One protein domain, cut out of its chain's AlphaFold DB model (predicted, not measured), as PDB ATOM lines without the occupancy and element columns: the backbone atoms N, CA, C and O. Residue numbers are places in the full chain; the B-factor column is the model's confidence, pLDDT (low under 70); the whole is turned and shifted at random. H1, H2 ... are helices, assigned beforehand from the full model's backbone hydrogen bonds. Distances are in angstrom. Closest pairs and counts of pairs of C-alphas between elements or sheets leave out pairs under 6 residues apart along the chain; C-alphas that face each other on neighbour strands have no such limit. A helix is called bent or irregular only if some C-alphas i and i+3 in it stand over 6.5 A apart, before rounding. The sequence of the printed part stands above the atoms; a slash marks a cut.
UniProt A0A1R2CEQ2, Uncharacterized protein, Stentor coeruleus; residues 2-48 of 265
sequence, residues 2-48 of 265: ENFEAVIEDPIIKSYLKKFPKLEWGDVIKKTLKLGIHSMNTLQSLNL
ATOM      1  N   GLU A   2     148.809 193.028 170.133       55.31
ATOM      2  CA  GLU A   2     148.464 193.278 171.543       55.31
ATOM      3  C   GLU A   2     147.376 192.369 172.140       55.31
ATOM      4  O   GLU A   2     147.277 192.299 173.354       55.31
ATOM      5  N   ASN A   3     146.646 191.574 171.347       66.00
ATOM      6  CA  ASN A   3     145.575 190.725 171.901       66.00
ATOM      7  C   ASN A   3     145.949 189.241 172.041       66.00
ATOM      8  O   ASN A   3     145.133 188.449 172.500       66.00
ATOM      9  N   PHE A   4     147.159 188.823 171.654       73.44
ATOM     10  CA  PHE A   4     147.514 187.397 171.684       73.44
ATOM     11  C   PHE A   4     147.782 186.859 173.093       73.44
ATOM     12  O   PHE A   4     147.587 185.670 173.322       73.44
ATOM     13  N   GLU A   5     148.183 187.706 174.041       75.00
ATOM     14  CA  GLU A   5     148.443 187.280 175.422       75.00
ATOM     15  C   GLU A   5     147.162 186.798 176.111       75.00
ATOM     16  O   GLU A   5     147.139 185.689 176.644       75.00
ATOM     17  N   ALA A   6     146.061 187.537 175.964       74.50
ATOM     18  CA  ALA A   6     144.745 187.126 176.464       74.50
ATOM     19  C   ALA A   6     144.247 185.817 175.817       74.50
ATOM     20  O   ALA A   6     143.551 185.021 176.443       74.50
ATOM     21  N   VAL A   7     144.629 185.565 174.562       76.50
ATOM     22  CA  VAL A   7     144.297 184.331 173.831       76.50
ATOM     23  C   VAL A   7     145.124 183.139 174.331       76.50
ATOM     24  O   VAL A   7     144.637 182.011 174.354       76.50
ATOM     25  N   ILE A   8     146.365 183.368 174.768       79.00
ATOM     26  CA  ILE A   8     147.248 182.336 175.339       79.00
ATOM     27  C   ILE A   8     146.782 181.896 176.733       79.00
ATOM     28  O   ILE A   8     147.011 180.747 177.121       79.00
ATOM     29  N   GLU A   9     146.135 182.782 177.489       81.38
ATOM     30  CA  GLU A   9     145.584 182.455 178.808       81.38
ATOM     31  C   GLU A   9     144.381 181.511 178.743       81.38
ATOM     32  O   GLU A   9     144.090 180.823 179.727       81.38
ATOM     33  N   ASP A  10     143.735 181.401 177.581       81.31
ATOM     34  CA  ASP A  10     142.612 180.499 177.395       81.31
ATOM     35  C   ASP A  10     143.010 179.029 177.647       81.31
ATOM     36  O   ASP A  10     143.962 178.537 177.033       81.31
ATOM     37  N   PRO A  11     142.284 178.271 178.493       80.88
ATOM     38  CA  PRO A  11     142.632 176.890 178.828       80.88
ATOM     39  C   PRO A  11     142.748 175.956 177.616       80.88
ATOM     40  O   PRO A  11     143.625 175.086 177.588       80.88
ATOM     41  N   ILE A  12     141.888 176.137 176.609       80.56
ATOM     42  CA  ILE A  12     141.844 175.303 175.404       80.56
ATOM     43  C   ILE A  12     143.080 175.594 174.556       80.56
ATOM     44  O   ILE A  12     143.817 174.674 174.192       80.56
ATOM     45  N   ILE A  13     143.365 176.872 174.314       81.31
ATOM     46  CA  ILE A  13     144.516 177.295 173.509       81.31
ATOM     47  C   ILE A  13     145.821 176.975 174.234       81.31
ATOM     48  O   ILE A  13     146.729 176.395 173.638       81.31
ATOM     49  N   LYS A  14     145.892 177.215 175.542       84.19
ATOM     50  CA  LYS A  14     147.023 176.846 176.399       84.19
ATOM     51  C   LYS A  14     147.320 175.351 176.346       84.19
ATOM     52  O   LYS A  14     148.483 174.957 176.280       84.19
ATOM     53  N   SER A  15     146.291 174.500 176.355       83.81
ATOM     54  CA  SER A  15     146.468 173.046 176.244       83.81
ATOM     55  C   SER A  15     147.020 172.624 174.878       83.81
ATOM     56  O   SER A  15     147.865 171.730 174.807       83.81
ATOM     57  N   TYR A  16     146.604 173.301 173.806       81.44
ATOM     58  CA  TYR A  16     147.080 173.051 172.450       81.44
ATOM     59  C   TYR A  16     148.530 173.521 172.262       81.44
ATOM     60  O   TYR A  16     149.364 172.782 171.736       81.44
ATOM     61  N   LEU A  17     148.859 174.710 172.773       84.56
ATOM     62  CA  LEU A  17     150.188 175.314 172.681       84.56
ATOM     63  C   LEU A  17     151.264 174.570 173.479       84.56
ATOM     64  O   LEU A  17     152.435 174.659 173.121       84.56
ATOM     65  N   LYS A  18     150.899 173.761 174.488       85.81
ATOM     66  CA  LYS A  18     151.849 172.869 175.192       85.81
ATOM     67  C   LYS A  18     152.608 171.923 174.255       85.81
ATOM     68  O   LYS A  18     153.681 171.456 174.621       85.81
ATOM     69  N   LYS A  19     152.057 171.624 173.075       85.00
ATOM     70  CA  LYS A  19     152.671 170.728 172.083       85.00
ATOM     71  C   LYS A  19     153.720 171.419 171.207       85.00
ATOM     72  O   LYS A  19     154.398 170.732 170.449       85.00
ATOM     73  N   PHE A  20     153.850 172.744 171.295       82.62
ATOM     74  CA  PHE A  20     154.685 173.545 170.405       82.62
ATOM     75  C   PHE A  20     155.686 174.412 171.183       82.62
ATOM     76  O   PHE A  20     155.377 174.897 172.277       82.62
ATOM     77  N   PRO A  21     156.887 174.653 170.631       83.06
ATOM     78  CA  PRO A  21     157.864 175.558 171.229       83.06
ATOM     79  C   PRO A  21     157.355 177.011 171.240       83.06
ATOM     80  O   PRO A  21     156.726 177.468 170.288       83.06
ATOM     81  N   LYS A  22     157.667 177.765 172.309       82.06
ATOM     82  CA  LYS A  22     157.177 179.146 172.539       82.06
ATOM     83  C   LYS A  22     157.466 180.116 171.390       82.06
ATOM     84  O   LYS A  22     156.651 180.988 171.113       82.06
ATOM     85  N   LEU A  23     158.605 179.941 170.719       78.81
ATOM     86  CA  LEU A  23     159.033 180.752 169.573       78.81
ATOM     87  C   LEU A  23     158.030 180.705 168.406       78.81
ATOM     88  O   LEU A  23     157.962 181.649 167.629       78.81
ATOM     89  N   GLU A  24     157.228 179.641 168.308       80.81
ATOM     90  CA  GLU A  24     156.267 179.433 167.219       80.81
ATOM     91  C   GLU A  24     154.817 179.743 167.615       80.81
ATOM     92  O   GLU A  24     153.922 179.688 166.770       80.81
ATOM     93  N   TRP A  25     154.543 180.081 168.880       84.19
ATOM     94  CA  TRP A  25     153.170 180.230 169.373       84.19
ATOM     95  C   TRP A  25     152.366 181.259 168.582       84.19
ATOM     96  O   TRP A  25     151.208 181.002 168.277       84.19
ATOM     97  N   GLY A  26     152.972 182.374 168.170       80.81
ATOM     98  CA  GLY A  26     152.282 183.380 167.359       80.81
ATOM     99  C   GLY A  26     151.746 182.826 166.032       80.81
ATOM    100  O   GLY A  26     150.611 183.116 165.651       80.81
ATOM    101  N   ASP A  27     152.521 181.988 165.345       80.69
ATOM    102  CA  ASP A  27     152.113 181.387 164.072       80.69
ATOM    103  C   ASP A  27     151.129 180.236 164.268       80.69
ATOM    104  O   ASP A  27     150.201 180.063 163.474       80.69
ATOM    105  N   VAL A  28     151.295 179.476 165.352       80.81
ATOM    106  CA  VAL A  28     150.361 178.420 165.742       80.81
ATOM    107  C   VAL A  28     148.998 179.017 166.085       80.81
ATOM    108  O   VAL A  28     148.000 178.556 165.539       80.81
ATOM    109  N   ILE A  29     148.951 180.088 166.887       82.56
ATOM    110  CA  ILE A  29     147.709 180.779 167.257       82.56
ATOM    111  C   ILE A  29     147.030 181.360 166.017       82.56
ATOM    112  O   ILE A  29     145.832 181.186 165.830       82.56
ATOM    113  N   LYS A  30     147.771 182.000 165.105       83.06
ATOM    114  CA  LYS A  30     147.183 182.487 163.844       83.06
ATOM    115  C   LYS A  30     146.573 181.357 163.015       83.06
ATOM    116  O   LYS A  30     145.504 181.536 162.436       83.06
ATOM    117  N   LYS A  31     147.234 180.198 162.935       82.25
ATOM    118  CA  LYS A  31     146.714 179.037 162.197       82.25
ATOM    119  C   LYS A  31     145.490 178.432 162.874       82.25
ATOM    120  O   LYS A  31     144.521 178.153 162.178       82.25
ATOM    121  N   THR A  32     145.494 178.264 164.194       77.12
ATOM    122  CA  THR A  32     144.321 177.758 164.924       77.12
ATOM    123  C   THR A  32     143.144 178.719 164.817       77.12
ATOM    124  O   THR A  32     142.024 178.276 164.566       77.12
ATOM    125  N   LEU A  33     143.406 180.031 164.879       80.00
ATOM    126  CA  LEU A  33     142.409 181.072 164.634       80.00
ATOM    127  C   LEU A  33     141.877 181.067 163.188       80.00
ATOM    128  O   LEU A  33     140.717 181.361 162.938       80.00
ATOM    129  N   LYS A  34     142.687 180.680 162.204       81.38
ATOM    130  CA  LYS A  34     142.220 180.536 160.818       81.38
ATOM    131  C   LYS A  34     141.366 179.280 160.599       81.38
ATOM    132  O   LYS A  34     140.571 179.237 159.667       81.38
ATOM    133  N   LEU A  35     141.546 178.255 161.431       78.69
ATOM    134  CA  LEU A  35     140.878 176.956 161.317       78.69
ATOM    135  C   LEU A  35     139.547 176.872 162.084       78.69
ATOM    136  O   LEU A  35     138.988 175.785 162.186       78.69
ATOM    137  N   GLY A  36     139.041 177.976 162.640       73.75
ATOM    138  CA  GLY A  36     137.782 177.959 163.395       73.75
ATOM    139  C   GLY A  36     137.906 177.457 164.842       73.75
ATOM    140  O   GLY A  36     136.901 177.323 165.532       73.75
ATOM    141  N   ILE A  37     139.118 177.152 165.322       74.25
ATOM    142  CA  ILE A  37     139.335 176.596 166.667       74.25
ATOM    143  C   ILE A  37     139.511 177.745 167.659       74.25
ATOM    144  O   ILE A  37     140.626 178.238 167.865       74.25
ATOM    145  N   HIS A  38     138.400 178.230 168.213       74.38
ATOM    146  CA  HIS A  38     138.370 179.370 169.136       74.38
ATOM    147  C   HIS A  38     137.449 179.051 170.309       74.38
ATOM    148  O   HIS A  38     136.382 178.468 170.126       74.38
ATOM    149  N   SER A  39     137.835 179.460 171.513       74.12
ATOM    150  CA  SER A  39     136.899 179.519 172.634       74.12
ATOM    151  C   SER A  39     136.062 180.801 172.563       74.12
ATOM    152  O   SER A  39     136.454 181.778 171.918       74.12
ATOM    153  N   MET A  40     134.945 180.844 173.290       68.38
ATOM    154  CA  MET A  40     134.141 182.067 173.412       68.38
ATOM    155  C   MET A  40     134.954 183.231 174.005       68.38
ATOM    156  O   MET A  40     134.870 184.354 173.516       68.38
ATOM    157  N   ASN A  41     135.820 182.948 174.983       72.88
ATOM    158  CA  ASN A  41     136.710 183.941 175.596       72.88
ATOM    159  C   ASN A  41     137.727 184.496 174.590       72.88
ATOM    160  O   ASN A  41     138.008 185.689 174.590       72.88
ATOM    161  N   THR A  42     138.246 183.639 173.708       74.81
ATOM    162  CA  THR A  42     139.159 184.028 172.622       74.81
ATOM    163  C   THR A  42     138.466 184.936 171.612       74.81
ATOM    164  O   THR A  42     139.044 185.895 171.116       74.81
ATOM    165  N   LEU A  43     137.210 184.641 171.289       71.69
ATOM    166  CA  LEU A  43     136.431 185.446 170.352       71.69
ATOM    167  C   LEU A  43     136.062 186.812 170.936       71.69
ATOM    168  O   LEU A  43     136.115 187.814 170.224       71.69
ATOM    169  N   GLN A  44     135.750 186.855 172.232       72.44
ATOM    170  CA  GLN A  44     135.512 188.093 172.970       72.44
ATOM    171  C   GLN A  44     136.788 188.938 173.096       72.44
ATOM    172  O   GLN A  44     136.752 190.129 172.805       72.44
ATOM    173  N   SER A  45     137.933 188.341 173.447       74.12
ATOM    174  CA  SER A  45     139.210 189.068 173.564       74.12
ATOM    175  C   SER A  45     139.734 189.596 172.224       74.12
ATOM    176  O   SER A  45     140.442 190.602 172.171       74.12
ATOM    177  N   LEU A  46     139.348 188.960 171.116       72.44
ATOM    178  CA  LEU A  46     139.632 189.438 169.764       72.44
ATOM    179  C   LEU A  46     138.573 190.412 169.220       72.44
ATOM    180  O   LEU A  46     138.721 190.861 168.085       72.44
ATOM    181  N   ASN A  47     137.533 190.756 169.993       67.00
ATOM    182  CA  ASN A  47     136.407 191.587 169.545       67.00
ATOM    183  C   ASN A  47     135.723 191.053 168.265       67.00
ATOM    184  O   ASN A  47     135.139 191.805 167.488       67.00
ATOM    185  N   LEU A  48     135.792 189.738 168.030       63.84
ATOM    186  CA  LEU A  48     135.174 189.072 166.875       63.84
ATOM    187  C   LEU A  48     133.701 188.723 167.125       63.84
ATOM    188  O   LEU A  48     132.987 188.351 166.196       63.84
TER     189      LEU A  48
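This is residues 2 to 48 of the 265 residues of an uncharacterized protein of Stentor coeruleus (UniProt A0A1R2CEQ2). Four short helices make a small cluster: the longest, H3, forms one side, H1 and H2 are over against it, with the end of H1 at Ile 8 coming near the middle of H2 at Lys 14, and H4 packs on H1 at the end away from the start of H3. H1 comes near the other three helices, while H4 keeps clear of H2 and H3. The printed part has 47 residues with four named helices in the order H1, H2, H3, H4 and no named strand, and its class is all helix. The whole is compact, with a radius of gyration of the C-alphas of 9.6 A, and the C-alphas span 27 by 19 by 19 A.

H3, the longest helix, holds residues 22 to 34 and is 19.1 A from first to last C-alpha; it begins at C-alpha 22 at (157.177, 179.146, 172.539) and ends at C-alpha 34 at (142.220, 180.536, 160.818). H3 is irregular: C-alphas 23 and 26 are 7.6 A apart, and its line is a rough one. H2 holds residues 11 to 17 and measures 9.9 A. H1 holds residues 4 to 8, measures 6.2 A and begins at C-alpha 4 at (147.514, 187.397, 171.684). H4 holds residues 40 to 45, measures 8.6 A and ends at C-alpha 45 at (139.210, 189.068, 173.564).

H3 and H2 only just touch, with 3 pairs of C-alphas within 8 A; H3 does so with residues 25 to 29 alone. Their closest C-alphas, those of Leu 17 and Trp 25, are 6.6 A apart. The lines of H2 and H3 stand at a steep tilt of 63 degrees, and the two run opposite ways. H1 and H3 are close but not clearly touching, with the closest C-alphas, those of Phe 4 and Gly 26, 7.6 A apart. H1 and H2 are also close but not clearly touching; their closest C-alphas, those of Ile 8 and Lys 14, are 5.6 A apart. H1 and H4 touch, and their closest C-alphas, those of Val 7 and Thr 42, are 5.3 A apart. H4 is apart from H2 and from H3. In H1, H2 and H4 every O i to N i+4 pair is within hydrogen-bond range; in H3 it is 7 of 9.

The two C-alphas farthest apart, those of Pro 21 and Asn 47, are 26.8 A from each other, and the first and last printed C-alphas, those of Glu 2 and Leu 48, are 14.7 A apart. The printed part has no cut. The links H1 to H2, H2 to H3 and H3 to H4 are tight. The mean pLDDT of the printed part is 77.5, and residues 2 to 3, residue 40 and residues 47 to 48 of this predicted model are under 70.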